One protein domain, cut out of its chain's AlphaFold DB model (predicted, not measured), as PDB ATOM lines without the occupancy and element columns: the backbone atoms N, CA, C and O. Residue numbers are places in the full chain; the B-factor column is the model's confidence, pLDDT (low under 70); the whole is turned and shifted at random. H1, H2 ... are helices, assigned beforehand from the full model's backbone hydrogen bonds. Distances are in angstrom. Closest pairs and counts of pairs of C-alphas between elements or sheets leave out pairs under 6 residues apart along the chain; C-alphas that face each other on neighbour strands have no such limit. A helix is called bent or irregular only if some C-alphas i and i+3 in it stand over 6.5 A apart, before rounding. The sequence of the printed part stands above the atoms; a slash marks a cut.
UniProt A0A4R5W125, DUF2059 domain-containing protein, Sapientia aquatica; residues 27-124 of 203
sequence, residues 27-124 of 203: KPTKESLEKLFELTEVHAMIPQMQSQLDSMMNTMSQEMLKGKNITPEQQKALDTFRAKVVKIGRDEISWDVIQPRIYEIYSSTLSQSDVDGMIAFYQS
ATOM      1  N   LYS A  27     277.698 191.299 244.691       92.81
ATOM      2  CA  LYS A  27     277.167 192.604 245.054       92.81
ATOM      3  C   LYS A  27     276.596 193.279 243.801       92.81
ATOM      4  O   LYS A  27     277.203 193.146 242.734       92.81
ATOM      5  N   PRO A  28     275.495 194.032 243.931       95.50
ATOM      6  CA  PRO A  28     274.959 194.838 242.856       95.50
ATOM      7  C   PRO A  28     276.009 195.787 242.280       95.50
ATOM      8  O   PRO A  28     276.773 196.419 243.017       95.50
ATOM      9  N   THR A  29     276.020 195.926 240.961       94.75
ATOM     10  CA  THR A  29     276.802 196.943 240.263       94.75
ATOM     11  C   THR A  29     276.200 198.323 240.496       94.75
ATOM     12  O   THR A  29     274.981 198.473 240.631       94.75
ATOM     13  N   LYS A  30     277.048 199.359 240.471       93.00
ATOM     14  CA  LYS A  30     276.595 200.752 240.585       93.00
ATOM     15  C   LYS A  30     275.531 201.090 239.533       93.00
ATOM     16  O   LYS A  30     274.542 201.728 239.853       93.00
ATOM     17  N   GLU A  31     275.723 200.622 238.303       95.81
ATOM     18  CA  GLU A  31     274.807 200.862 237.186       95.81
ATOM     19  C   GLU A  31     273.420 200.247 237.420       95.81
ATOM     20  O   GLU A  31     272.407 200.915 237.218       95.81
ATOM     21  N   SER A  32     273.358 199.002 237.905       96.56
ATOM     22  CA  SER A  32     272.074 198.368 238.224       96.56
ATOM     23  C   SER A  32     271.332 199.092 239.354       96.56
ATOM     24  O   SER A  32     270.120 199.284 239.276       96.56
ATOM     25  N   LEU A  33     272.053 199.584 240.365       96.06
ATOM     26  CA  LEU A  33     271.465 200.383 241.440       96.06
ATOM     27  C   LEU A  33     270.983 201.754 240.952       96.06
ATOM     28  O   LEU A  33     269.855 202.114 241.273       96.06
ATOM     29  N   GLU A  34     271.757 202.472 240.127       94.88
ATOM     30  CA  GLU A  34     271.287 203.712 239.479       94.88
ATOM     31  C   GLU A  34     269.977 203.449 238.726       94.88
ATOM     32  O   GLU A  34     269.001 204.189 238.870       94.88
ATOM     33  N   LYS A  35     269.926 202.351 237.959       96.38
ATOM     34  CA  LYS A  35     268.733 202.019 237.183       96.38
ATOM     35  C   LYS A  35     267.531 201.724 238.070       96.38
ATOM     36  O   LYS A  35     266.421 202.164 237.769       96.38
ATOM     37  N   LEU A  36     267.742 200.989 239.159       95.88
ATOM     38  CA  LEU A  36     266.699 200.731 240.141       95.88
ATOM     39  C   LEU A  36     266.207 202.043 240.773       95.88
ATOM     40  O   LEU A  36     265.003 202.265 240.827       95.88
ATOM     41  N   PHE A  37     267.116 202.932 241.180       94.25
ATOM     42  CA  PHE A  37     266.788 204.215 241.812       94.25
ATOM     43  C   PHE A  37     266.028 205.169 240.893       94.25
ATOM     44  O   PHE A  37     265.181 205.927 241.374       94.25
ATOM     45  N   GLU A  38     266.299 205.131 239.590       93.19
ATOM     46  CA  GLU A  38     265.507 205.824 238.573       93.19
ATOM     47  C   GLU A  38     264.078 205.260 238.517       93.19
ATOM     48  O   GLU A  38     263.108 206.009 238.607       93.19
ATOM     49  N   LEU A  39     263.938 203.932 238.427       93.88
ATOM     50  CA  LEU A  39     262.641 203.258 238.292       93.88
ATOM     51  C   LEU A  39     261.751 203.381 239.534       93.88
ATOM     52  O   LEU A  39     260.526 203.381 239.408       93.88
ATOM     53  N   THR A  40     262.351 203.462 240.721       91.50
ATOM     54  CA  THR A  40     261.638 203.579 242.000       91.50
ATOM     55  C   THR A  40     261.603 205.009 242.540       91.50
ATOM     56  O   THR A  40     261.241 205.204 243.697       91.50
ATOM     57  N   GLU A  41     262.006 205.996 241.733       88.94
ATOM     58  CA  GLU A  41     261.983 207.427 242.066       88.94
ATOM     59  C   GLU A  41     262.692 207.777 243.391       88.94
ATOM     60  O   GLU A  41     262.299 208.702 244.102       88.94
ATOM     61  N   VAL A  42     263.782 207.080 243.733       88.75
ATOM     62  CA  VAL A  42     264.541 207.346 244.977       88.75
ATOM     63  C   VAL A  42     265.068 208.784 245.001       88.75
ATOM     64  O   VAL A  42     265.081 209.431 246.046       88.75
ATOM     65  N   HIS A  43     265.399 209.332 243.831       85.25
ATOM     66  CA  HIS A  43     265.799 210.729 243.665       85.25
ATOM     67  C   HIS A  43     264.720 211.731 244.111       85.25
ATOM     68  O   HIS A  43     265.058 212.828 244.550       85.25
ATOM     69  N   ALA A  44     263.434 211.366 244.050       88.00
ATOM     70  CA  ALA A  44     262.333 212.226 244.480       88.00
ATOM     71  C   ALA A  44     262.205 212.313 246.013       88.00
ATOM     72  O   ALA A  44     261.602 213.259 246.526       88.00
ATOM     73  N   MET A  45     262.817 211.389 246.764       86.94
ATOM     74  CA  MET A  45     262.775 211.407 248.231       86.94
ATOM     75  C   MET A  45     263.465 212.648 248.810       86.94
ATOM     76  O   MET A  45     262.963 213.244 249.760       86.94
ATOM     77  N   ILE A  46     264.582 213.079 248.218       91.00
ATOM     78  CA  ILE A  46     265.348 214.244 248.682       91.00
ATOM     79  C   ILE A  46     264.535 215.549 248.619       91.00
ATOM     80  O   ILE A  46     264.355 216.177 249.667       91.00
ATOM     81  N   PRO A  47     263.988 215.973 247.461       90.38
ATOM     82  CA  PRO A  47     263.173 217.183 247.404       90.38
ATOM     83  C   PRO A  47     261.908 217.073 248.267       90.38
ATOM     84  O   PRO A  47     261.479 218.073 248.843       90.38
ATOM     85  N   GLN A  48     261.339 215.872 248.433       89.94
ATOM     86  CA  GLN A  48     260.217 215.657 249.349       89.94
ATOM     87  C   GLN A  48     260.611 215.910 250.814       89.94
ATOM     88  O   GLN A  48     259.900 216.626 251.518       89.94
ATOM     89  N   MET A  49     261.750 215.383 251.275       90.38
ATOM     90  CA  MET A  49     262.258 215.630 252.631       90.38
ATOM     91  C   MET A  49     262.568 217.113 252.861       90.38
ATOM     92  O   MET A  49     262.221 217.665 253.906       90.38
ATOM     93  N   GLN A  50     263.167 217.782 251.872       90.31
ATOM     94  CA  GLN A  50     263.425 219.222 251.928       90.31
ATOM     95  C   GLN A  50     262.122 220.030 252.031       90.31
ATOM     96  O   GLN A  50     262.026 220.951 252.842       90.31
ATOM     97  N   SER A  51     261.098 219.669 251.252       91.56
ATOM     98  CA  SER A  51     259.778 220.306 251.316       91.56
ATOM     99  C   SER A  51     259.089 220.073 252.664       91.56
ATOM    100  O   SER A  51     258.494 220.994 253.225       91.56
ATOM    101  N   GLN A  52     259.215 218.872 253.232       91.31
ATOM    102  CA  GLN A  52     258.678 218.562 254.554       91.31
ATOM    103  C   GLN A  52     259.363 219.382 255.657       91.31
ATOM    104  O   GLN A  52     258.676 219.892 256.544       91.31
ATOM    105  N   LEU A  53     260.689 219.552 255.590       91.38
ATOM    106  CA  LEU A  53     261.442 220.409 256.510       91.38
ATOM    107  C   LEU A  53     260.951 221.864 256.439       91.38
ATOM    108  O   LEU A  53     260.696 222.474 257.477       91.38
ATOM    109  N   ASP A  54     260.767 222.402 255.230       90.44
ATOM    110  CA  ASP A  54     260.240 223.756 255.025       90.44
ATOM    111  C   ASP A  54     258.824 223.912 255.607       90.44
ATOM    112  O   ASP A  54     258.559 224.812 256.409       90.44
ATOM    113  N   SER A  55     257.929 222.968 255.302       92.06
ATOM    114  CA  SER A  55     256.564 222.950 255.839       92.06
ATOM    115  C   SER A  55     256.540 222.880 257.370       92.06
ATOM    116  O   SER A  55     255.720 223.545 258.014       92.06
ATOM    117  N   MET A  56     257.437 222.097 257.971       91.00
ATOM    118  CA  MET A  56     257.567 221.994 259.424       91.00
ATOM    119  C   MET A  56     258.004 223.331 260.035       91.00
ATOM    120  O   MET A  56     257.402 223.780 261.011       91.00
ATOM    121  N   MET A  57     258.993 224.002 259.439       89.31
ATOM    122  CA  MET A  57     259.465 225.314 259.899       89.31
ATOM    123  C   MET A  57     258.382 226.391 259.784       89.31
ATOM    124  O   MET A  57     258.206 227.196 260.705       89.31
ATOM    125  N   ASN A  58     257.622 226.379 258.688       89.19
ATOM    126  CA  ASN A  58     256.491 227.282 258.491       89.19
ATOM    127  C   ASN A  58     255.414 227.064 259.559       89.19
ATOM    128  O   ASN A  58     254.987 228.024 260.202       89.19
ATOM    129  N   THR A  59     255.042 225.809 259.815       92.06
ATOM    130  CA  THR A  59     254.043 225.445 260.834       92.06
ATOM    131  C   THR A  59     254.497 225.845 262.238       92.06
ATOM    132  O   THR A  59     253.766 226.524 262.957       92.06
ATOM    133  N   MET A  60     255.731 225.495 262.615       89.38
ATOM    134  CA  MET A  60     256.304 225.839 263.921       89.38
ATOM    135  C   MET A  60     256.287 227.348 264.149       89.38
ATOM    136  O   MET A  60     255.987 227.832 265.240       89.38
ATOM    137  N   SER A  61     256.596 228.108 263.105       88.31
ATOM    138  CA  SER A  61     256.609 229.549 263.214       88.31
ATOM    139  C   SER A  61     255.211 230.163 263.286       88.31
ATOM    140  O   SER A  61     255.040 231.113 264.045       88.31
ATOM    141  N   GLN A  62     254.229 229.644 262.545       88.94
ATOM    142  CA  GLN A  62     252.838 230.088 262.677       88.94
ATOM    143  C   GLN A  62     252.319 229.857 264.100       88.94
ATOM    144  O   GLN A  62     251.728 230.759 264.687       88.94
ATOM    145  N   GLU A  63     252.610 228.696 264.690       91.69
ATOM    146  CA  GLU A  63     252.219 228.393 266.070       91.69
ATOM    147  C   GLU A  63     252.951 229.274 267.095       91.69
ATOM    148  O   GLU A  63     252.327 229.786 268.023       91.69
ATOM    149  N   MET A  64     254.248 229.546 266.911       87.75
ATOM    150  CA  MET A  64     255.013 230.425 267.810       87.75
ATOM    151  C   MET A  64     254.485 231.870 267.836       87.75
ATOM    152  O   MET A  64     254.523 232.527 268.884       87.75
ATOM    153  N   LEU A  65     254.034 232.363 266.678       89.25
ATOM    154  CA  LEU A  65     253.536 233.725 266.478       89.25
ATOM    155  C   LEU A  65     252.033 233.870 266.730       89.25
ATOM    156  O   LEU A  65     251.505 234.981 266.702       89.25
ATOM    157  N   LYS A  66     251.330 232.771 266.984       91.50
ATOM    158  CA  LYS A  66     249.885 232.762 267.186       91.50
ATOM    159  C   LYS A  66     249.488 233.701 268.326       91.50
ATOM    160  O   LYS A  66     249.900 233.523 269.469       91.50
ATOM    161  N   GLY A  67     248.696 234.722 267.996       87.00
ATOM    162  CA  GLY A  67     248.241 235.739 268.951       87.00
ATOM    163  C   GLY A  67     249.315 236.739 269.398       87.00
ATOM    164  O   GLY A  67     249.067 237.501 270.331       87.00
ATOM    165  N   LYS A  68     250.493 236.759 268.760       90.00
ATOM    166  CA  LYS A  68     251.573 237.707 269.055       90.00
ATOM    167  C   LYS A  68     251.746 238.686 267.905       90.00
ATOM    168  O   LYS A  68     251.926 238.284 266.759       90.00
ATOM    169  N   ASN A  69     251.778 239.973 268.232       87.69
ATOM    170  CA  ASN A  69     252.263 240.991 267.310       87.69
ATOM    171  C   ASN A  69     253.782 241.072 267.445       87.69
ATOM    172  O   ASN A  69     254.292 241.262 268.549       87.69
ATOM    173  N   ILE A  70     254.491 240.917 266.331       90.81
ATOM    174  CA  ILE A  70     255.946 241.047 266.277       90.81
ATOM    175  C   ILE A  70     256.342 242.304 265.512       90.81
ATOM    176  O   ILE A  70     255.636 242.739 264.601       90.81
ATOM    177  N   THR A  71     257.464 242.904 265.901       94.69
ATOM    178  CA  THR A  71     257.996 244.082 265.211       94.69
ATOM    179  C   THR A  71     258.602 243.692 263.854       94.69
ATOM    180  O   THR A  71     258.948 242.523 263.642       94.69
ATOM    181  N   PRO A  72     258.790 244.647 262.926       93.88
ATOM    182  CA  PRO A  72     259.481 244.387 261.662       93.88
ATOM    183  C   PRO A  72     260.879 243.771 261.840       93.88
ATOM    184  O   PRO A  72     261.276 242.890 261.077       93.88
ATOM    185  N   GLU A  73     261.620 244.176 262.873       94.62
ATOM    186  CA  GLU A  73     262.945 243.633 263.191       94.62
ATOM    187  C   GLU A  73     262.863 242.165 263.626       94.62
ATOM    188  O   GLU A  73     263.684 241.346 263.209       94.62
ATOM    189  N   GLN A  74     261.848 241.814 264.422       91.25
ATOM    190  CA  GLN A  74     261.599 240.437 264.853       91.25
ATOM    191  C   GLN A  74     261.181 239.544 263.678       91.25
ATOM    192  O   GLN A  74     261.687 238.427 263.557       91.25
ATOM    193  N   GLN A  75     260.330 240.043 262.774       90.19
ATOM    194  CA  GLN A  75     259.958 239.330 261.548       90.19
ATOM    195  C   GLN A  75     261.189 239.066 260.671       90.19
ATOM    196  O   GLN A  75     261.425 237.935 260.249       90.19
ATOM    197  N   LYS A  76     262.042 240.078 260.475       93.62
ATOM    198  CA  LYS A  76     263.287 239.931 259.711       93.62
ATOM    199  C   LYS A  76     264.247 238.915 260.340       93.62
ATOM    200  O   LYS A  76     264.874 238.137 259.617       93.62
ATOM    201  N   ALA A  77     264.374 238.908 261.669       92.19
ATOM    202  CA  ALA A  77     265.199 237.933 262.380       92.19
ATOM    203  C   ALA A  77     264.676 236.499 262.181       92.19
ATOM    204  O   ALA A  77     265.457 235.589 261.899       92.19
ATOM    205  N   LEU A  78     263.356 236.314 262.254       90.62
ATOM    206  CA  LEU A  78     262.696 235.037 262.010       90.62
ATOM    207  C   LEU A  78     262.891 234.548 260.568       90.62
ATOM    208  O   LEU A  78     263.245 233.388 260.365       90.62
ATOM    209  N   ASP A  79     262.717 235.416 259.574       90.81
ATOM    210  CA  ASP A  79     262.913 235.051 258.166       90.81
ATOM    211  C   ASP A  79     264.376 234.703 257.868       90.81
ATOM    212  O   ASP A  79     264.656 233.723 257.179       90.81
ATOM    213  N   THR A  80     265.319 235.432 258.471       94.19
ATOM    214  CA  THR A  80     266.755 235.120 258.380       94.19
ATOM    215  C   THR A  80     267.061 233.748 258.983       94.19
ATOM    216  O   THR A  80     267.795 232.953 258.393       94.19
ATOM    217  N   PHE A  81     266.484 233.443 260.147       92.12
ATOM    218  CA  PHE A  81     266.635 232.142 260.790       92.12
ATOM    219  C   PHE A  81     266.047 231.011 259.936       92.12
ATOM    220  O   PHE A  81     266.740 230.026 259.683       92.12
ATOM    221  N   ARG A  82     264.817 231.170 259.427       90.00
ATOM    222  CA  ARG A  82     264.178 230.198 258.522       90.00
ATOM    223  C   ARG A  82     265.037 229.940 257.287       90.00
ATOM    224  O   ARG A  82     265.333 228.786 256.991       90.00
ATOM    225  N   ALA A  83     265.504 230.996 256.619       91.50
ATOM    226  CA  ALA A  83     266.365 230.878 255.444       91.50
ATOM    227  C   ALA A  83     267.666 230.121 255.759       91.50
ATOM    228  O   ALA A  83     268.097 229.278 254.973       91.50
ATOM    229  N   LYS A  84     268.267 230.366 256.932       94.25
ATOM    230  CA  LYS A  84     269.457 229.637 257.387       94.25
ATOM    231  C   LYS A  84     269.169 228.151 257.604       94.25
ATOM    232  O   LYS A  84     269.956 227.327 257.151       94.25
ATOM    233  N   VAL A  85     268.057 227.801 258.253       92.00
ATOM    234  CA  VAL A  85     267.666 226.397 258.480       92.00
ATOM    235  C   VAL A  85     267.380 225.682 257.161       92.00
ATOM    236  O   VAL A  85     267.886 224.585 256.952       92.00
ATOM    237  N   VAL A  86     266.641 226.313 256.245       89.56
ATOM    238  CA  VAL A  86     266.375 225.750 254.911       89.56
ATOM    239  C   VAL A  86     267.673 225.550 254.133       89.56
ATOM    240  O   VAL A  86     267.841 224.513 253.498       89.56
ATOM    241  N   LYS A  87     268.615 226.502 254.201       92.88
ATOM    242  CA  LYS A  87     269.931 226.354 253.569       92.88
ATOM    243  C   LYS A  87     270.697 225.159 254.139       92.88
ATOM    244  O   LYS A  87     271.148 224.330 253.364       92.88
ATOM    245  N   ILE A  88     270.790 225.045 255.468       93.25
ATOM    246  CA  ILE A  88     271.424 223.890 256.126       93.25
ATOM    247  C   ILE A  88     270.756 222.594 255.659       93.25
ATOM    248  O   ILE A  88     271.435 221.664 255.250       93.25
ATOM    249  N   GLY A  89     269.421 222.555 255.648       90.88
ATOM    250  CA  GLY A  89     268.670 221.406 255.155       90.88
ATOM    251  C   GLY A  89     269.003 221.051 253.707       90.88
ATOM    252  O   GLY A  89     269.179 219.881 253.404       90.88
ATOM    253  N   ARG A  90     269.132 222.033 252.809       89.00
ATOM    254  CA  ARG A  90     269.511 221.785 251.409       89.00
ATOM    255  C   ARG A  90     270.937 221.272 251.258       89.00
ATOM    256  O   ARG A  90     271.158 220.412 250.415       89.00
ATOM    257  N   ASP A  91     271.870 221.800 252.043       92.12
ATOM    258  CA  ASP A  91     273.281 221.419 251.972       92.12
ATOM    259  C   ASP A  91     273.474 219.982 252.505       92.12
ATOM    260  O   ASP A  91     274.079 219.143 251.838       92.12
ATOM    261  N   GLU A  92     272.879 219.675 253.663       91.75
ATOM    262  CA  GLU A  92     273.039 218.393 254.369       91.75
ATOM    263  C   GLU A  92     272.107 217.286 253.845       91.75
ATOM    264  O   GLU A  92     272.451 216.104 253.869       91.75
ATOM    265  N   ILE A  93     270.916 217.647 253.358       91.19
ATOM    266  CA  ILE A  93     269.948 216.734 252.732       91.19
ATOM    267  C   ILE A  93     270.021 216.940 251.221       91.19
ATOM    268  O   ILE A  93     269.063 217.368 250.577       91.19
ATOM    269  N   SER A  94     271.194 216.675 250.657       90.88
ATOM    270  CA  SER A  94     271.445 216.702 249.219       90.88
ATOM    271  C   SER A  94     271.730 215.295 248.702       90.88
ATOM    272  O   SER A  94     272.141 214.404 249.451       90.88
ATOM    273  N   TRP A  95     271.497 215.086 247.405       90.12
ATOM    274  CA  TRP A  95     271.786 213.804 246.768       90.12
ATOM    275  C   TRP A  95     273.260 213.432 246.926       90.12
ATOM    276  O   TRP A  95     273.548 212.341 247.395       90.12
ATOM    277  N   ASP A  96     274.179 214.358 246.658       90.94
ATOM    278  CA  ASP A  96     275.622 214.096 246.726       90.94
ATOM    279  C   ASP A  96     276.091 213.666 248.127       90.94
ATOM    280  O   ASP A  96     276.997 212.841 248.256       90.94
ATOM    281  N   VAL A  97     275.447 214.173 249.184       92.88
ATOM    282  CA  VAL A  97     275.751 213.803 250.576       92.88
ATOM    283  C   VAL A  97     275.162 212.438 250.945       92.88
ATOM    284  O   VAL A  97     275.797 211.647 251.645       92.88
ATOM    285  N   ILE A  98     273.944 212.137 250.491       91.50
ATOM    286  CA  ILE A  98     273.190 210.953 250.931       91.50
ATOM    287  C   ILE A  98     273.455 209.728 250.044       91.50
ATOM    288  O   ILE A  98     273.507 208.600 250.547       91.50
ATOM    289  N   GLN A  99     273.651 209.937 248.742       91.38
ATOM    290  CA  GLN A  99     273.803 208.900 247.724       91.38
ATOM    291  C   GLN A  99     274.839 207.838 248.113       91.38
ATOM    292  O   GLN A  99     274.483 206.660 248.071       91.38
ATOM    293  N   PRO A 100     276.066 208.162 248.569       93.31
ATOM    294  CA  PRO A 100     277.051 207.133 248.915       93.31
ATOM    295  C   PRO A 100     276.543 206.129 249.958       93.31
ATOM    296  O   PRO A 100     276.780 204.929 249.824       93.31
ATOM    297  N   ARG A 101     275.772 206.595 250.951       93.12
ATOM    298  CA  ARG A 101     275.200 205.728 251.992       93.12
ATOM    299  C   ARG A 101     274.018 204.908 251.497       93.12
ATOM    300  O   ARG A 101     273.896 203.749 251.874       93.12
ATOM    301  N   ILE A 102     273.180 205.466 250.622       92.44
ATOM    302  CA  ILE A 102     272.113 204.687 249.970       92.44
ATOM    303  C   ILE A 102     272.729 203.527 249.180       92.44
ATOM    304  O   ILE A 102     272.286 202.387 249.306       92.44
ATOM    305  N   TYR A 103     273.792 203.795 248.423       94.00
ATOM    306  CA  TYR A 103     274.515 202.767 247.681       94.00
ATOM    307  C   TYR A 103     275.072 201.667 248.575       94.00
ATOM    308  O   TYR A 103     274.913 200.487 248.269       94.00
ATOM    309  N   GLU A 104     275.709 202.047 249.680       94.69
ATOM    310  CA  GLU A 104     276.255 201.100 250.648       94.69
ATOM    311  C   GLU A 104     275.161 200.207 251.252       94.69
ATOM    312  O   GLU A 104     275.321 198.986 251.301       94.69
ATOM    313  N   ILE A 105     274.021 200.788 251.640       94.75
ATOM    314  CA  ILE A 105     272.881 200.045 252.199       94.75
ATOM    315  C   ILE A 105     272.356 199.022 251.185       94.75
ATOM    316  O   ILE A 105     272.216 197.846 251.514       94.75
ATOM    317  N   TYR A 106     272.115 199.431 249.938       94.81
ATOM    318  CA  TYR A 106     271.608 198.512 248.916       94.81
ATOM    319  C   TYR A 106     272.638 197.437 248.552       94.81
ATOM    320  O   TYR A 106     272.293 196.262 248.473       94.81
ATOM    321  N   SER A 107     273.911 197.808 248.390       94.19
ATOM    322  CA  SER A 107     274.985 196.878 248.012       94.19
ATOM    323  C   SER A 107     275.347 195.872 249.115       94.19
ATOM    324  O   SER A 107     275.868 194.796 248.822       94.19
ATOM    325  N   SER A 108     275.093 196.211 250.384       94.31
ATOM    326  CA  SER A 108     275.294 195.306 251.526       94.31
ATOM    327  C   SER A 108     274.097 194.401 251.813       94.31
ATOM    328  O   SER A 108     274.282 193.354 252.427       94.31
ATOM    329  N   THR A 109     272.897 194.784 251.363       95.25
ATOM    330  CA  THR A 109     271.650 194.069 251.677       95.25
ATOM    331  C   THR A 109     271.159 193.193 250.528       95.25
ATOM    332  O   THR A 109     270.593 192.132 250.770       95.25
ATOM    333  N   LEU A 110     271.349 193.629 249.281       95.38
ATOM    334  CA  LEU A 110     270.815 192.957 248.097       95.38
ATOM    335  C   LEU A 110     271.922 192.256 247.312       95.38
ATOM    336  O   LEU A 110     273.061 192.718 247.281       95.38
ATOM    337  N   SER A 111     271.567 191.171 246.628       96.19
ATOM    338  CA  SER A 111     272.389 190.572 245.575       96.19
ATOM    339  C   SER A 111     272.109 191.219 244.214       96.19
ATOM    340  O   SER A 111     271.067 191.847 244.012       96.19
ATOM    341  N   GLN A 112     273.010 191.034 243.242       95.88
ATOM    342  CA  GLN A 112     272.772 191.461 241.859       95.88
ATOM    343  C   GLN A 112     271.473 190.859 241.303       95.88
ATOM    344  O   GLN A 112     270.689 191.572 240.686       95.88
ATOM    345  N   SER A 113     271.198 189.580 241.586       95.56
ATOM    346  CA  SER A 113     269.964 188.924 241.142       95.56
ATOM    347  C   SER A 113     268.696 189.543 241.732       95.56
ATOM    348  O   SER A 113     267.685 189.614 241.033       95.56
ATOM    349  N   ASP A 114     268.738 190.022 242.980       96.19
ATOM    350  CA  ASP A 114     267.592 190.716 243.584       96.19
ATOM    351  C   ASP A 114     267.329 192.036 242.857       96.19
ATOM    352  O   ASP A 114     266.194 192.332 242.480       96.19
ATOM    353  N   VAL A 115     268.393 192.805 242.605       96.88
ATOM    354  CA  VAL A 115     268.311 194.089 241.899       96.88
ATOM    355  C   VAL A 115     267.803 193.896 240.472       96.88
ATOM    356  O   VAL A 115     266.895 194.615 240.056       96.88
ATOM    357  N   ASP A 116     268.299 192.895 239.747       97.31
ATOM    358  CA  ASP A 116     267.843 192.584 238.389       97.31
ATOM    359  C   ASP A 116     266.355 192.200 238.366       97.31
ATOM    360  O   ASP A 116     265.591 192.682 237.524       97.31
ATOM    361  N   GLY A 117     265.912 191.383 239.328       97.50
ATOM    362  CA  GLY A 117     264.505 191.018 239.485       97.50
ATOM    363  C   GLY A 117     263.612 192.225 239.783       97.50
ATOM    364  O   GLY A 117     262.541 192.376 239.186       97.50
ATOM    365  N   MET A 118     264.066 193.127 240.659       96.75
ATOM    366  CA  MET A 118     263.361 194.375 240.959       96.75
ATOM    367  C   MET A 118     263.276 195.280 239.727       96.75
ATOM    368  O   MET A 118     262.196 195.787 239.424       96.75
ATOM    369  N   ILE A 119     264.374 195.452 238.985       97.88
ATOM    370  CA  ILE A 119     264.395 196.230 237.738       97.88
ATOM    371  C   ILE A 119     263.381 195.662 236.745       97.88
ATOM    372  O   ILE A 119     262.548 196.411 236.235       97.88
ATOM    373  N   ALA A 120     263.399 194.346 236.508       98.25
ATOM    374  CA  ALA A 120     262.472 193.695 235.586       98.25
ATOM    375  C   ALA A 120     261.007 193.922 235.993       98.25
ATOM    376  O   ALA A 120     260.162 194.251 235.154       98.25
ATOM    377  N   PHE A 121     260.700 193.815 237.289       97.88
ATOM    378  CA  PHE A 121     259.363 194.102 237.797       97.88
ATOM    379  C   PHE A 121     258.975 195.568 237.589       97.88
ATOM    380  O   PHE A 121     257.926 195.835 236.998       97.88
ATOM    381  N   TYR A 122     259.804 196.521 238.022       97.06
ATOM    382  CA  TYR A 122     259.486 197.946 237.924       97.06
ATOM    383  C   TYR A 122     259.482 198.468 236.486       97.06
ATOM    384  O   TYR A 122     258.821 199.465 236.225       97.06
ATOM    385  N   GLN A 123     260.130 197.799 235.532       96.62
ATOM    386  CA  GLN A 123     259.992 198.100 234.100       96.62
ATOM    387  C   GLN A 123     258.679 197.588 233.497       96.62
ATOM    388  O   GLN A 123     258.225 198.112 232.479       96.62
ATOM    389  N   SER A 124     258.049 196.579 234.103       98.00
ATOM    390  CA  SER A 124     256.789 196.037 233.595       98.00
ATOM    391  C   SER A 124     255.645 197.064 233.683       98.00
ATOM    392  O   SER A 124     255.637 197.915 234.579       98.00
TER     393      SER A 124
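AT A GLANCE: This is residues 27 to 124 of the 203 residues of the protein "DUF2059 domain-containing protein" of Sapientia aquatica (UniProt A0A4R5W125). A long helical hairpin, H2 and H3 side by side, makes most of the length, and at its open end sits a small head of three helices. In that head H1 and H5 lie side by side, while H4, which follows H3 in the chain, crosses H1 at a wide angle. The printed part has 98 residues, with five named helices in the order H1, H2, H3, H4, H5 and no named strand; the class is all helix. It is extended, with a radius of gyration of the C-alphas of 19.8 A, and spans 61 by 24 by 17 A.

IN THESE COORDINATES: H1 is residues 30 to 39, 14.4 A long, from C-alpha 30 at (276.595, 200.752, 240.585). H2, residues 42 to 65, is 35.8 A long; it is neither bent nor irregular, but only just: C-alphas 43 and 46 are 6.1 A apart. H3, residues 72 to 92, is 30.2 A long, beginning at (259.481, 244.387, 261.662). H4, residues 95 to 109, is 20.3 A long and only just irregular: C-alphas 97 and 100 are 7.0 A apart. H5, residues 112 to 123, is 16.4 A long, ending at (259.992, 198.100, 234.100).

HOW THE PARTS SIT: H1 and H5 touch at a shallow tilt of 27 degrees, the same way; their closest C-alphas, of Leu 36 and Ile 119, are 5.6 A apart. H1 and H4 only just touch, with 3 pairs of C-alphas within 8 A, about perpendicular at 73 degrees; the closest are Leu 33 and Tyr 103, 7.3 A. H2 and H3 form a hairpin at 21 degrees, closest at the C-alphas of Asp 54 and Val 86, 6.5 A; H2 touches H3 with residues 50 to 57 alone. H3 and H4 meet only through their link. Every O i to N i+4 pair is within hydrogen-bond range in H1, H3 and H5, against 18 of 20 in H2 and 9 of 11 in H4.

THE WHOLE: The farthest C-alphas, of Thr 71 and Ser 113, are 61.4 A apart. The printed part has no cut and no long link, and no printed residue has a pLDDT under 70.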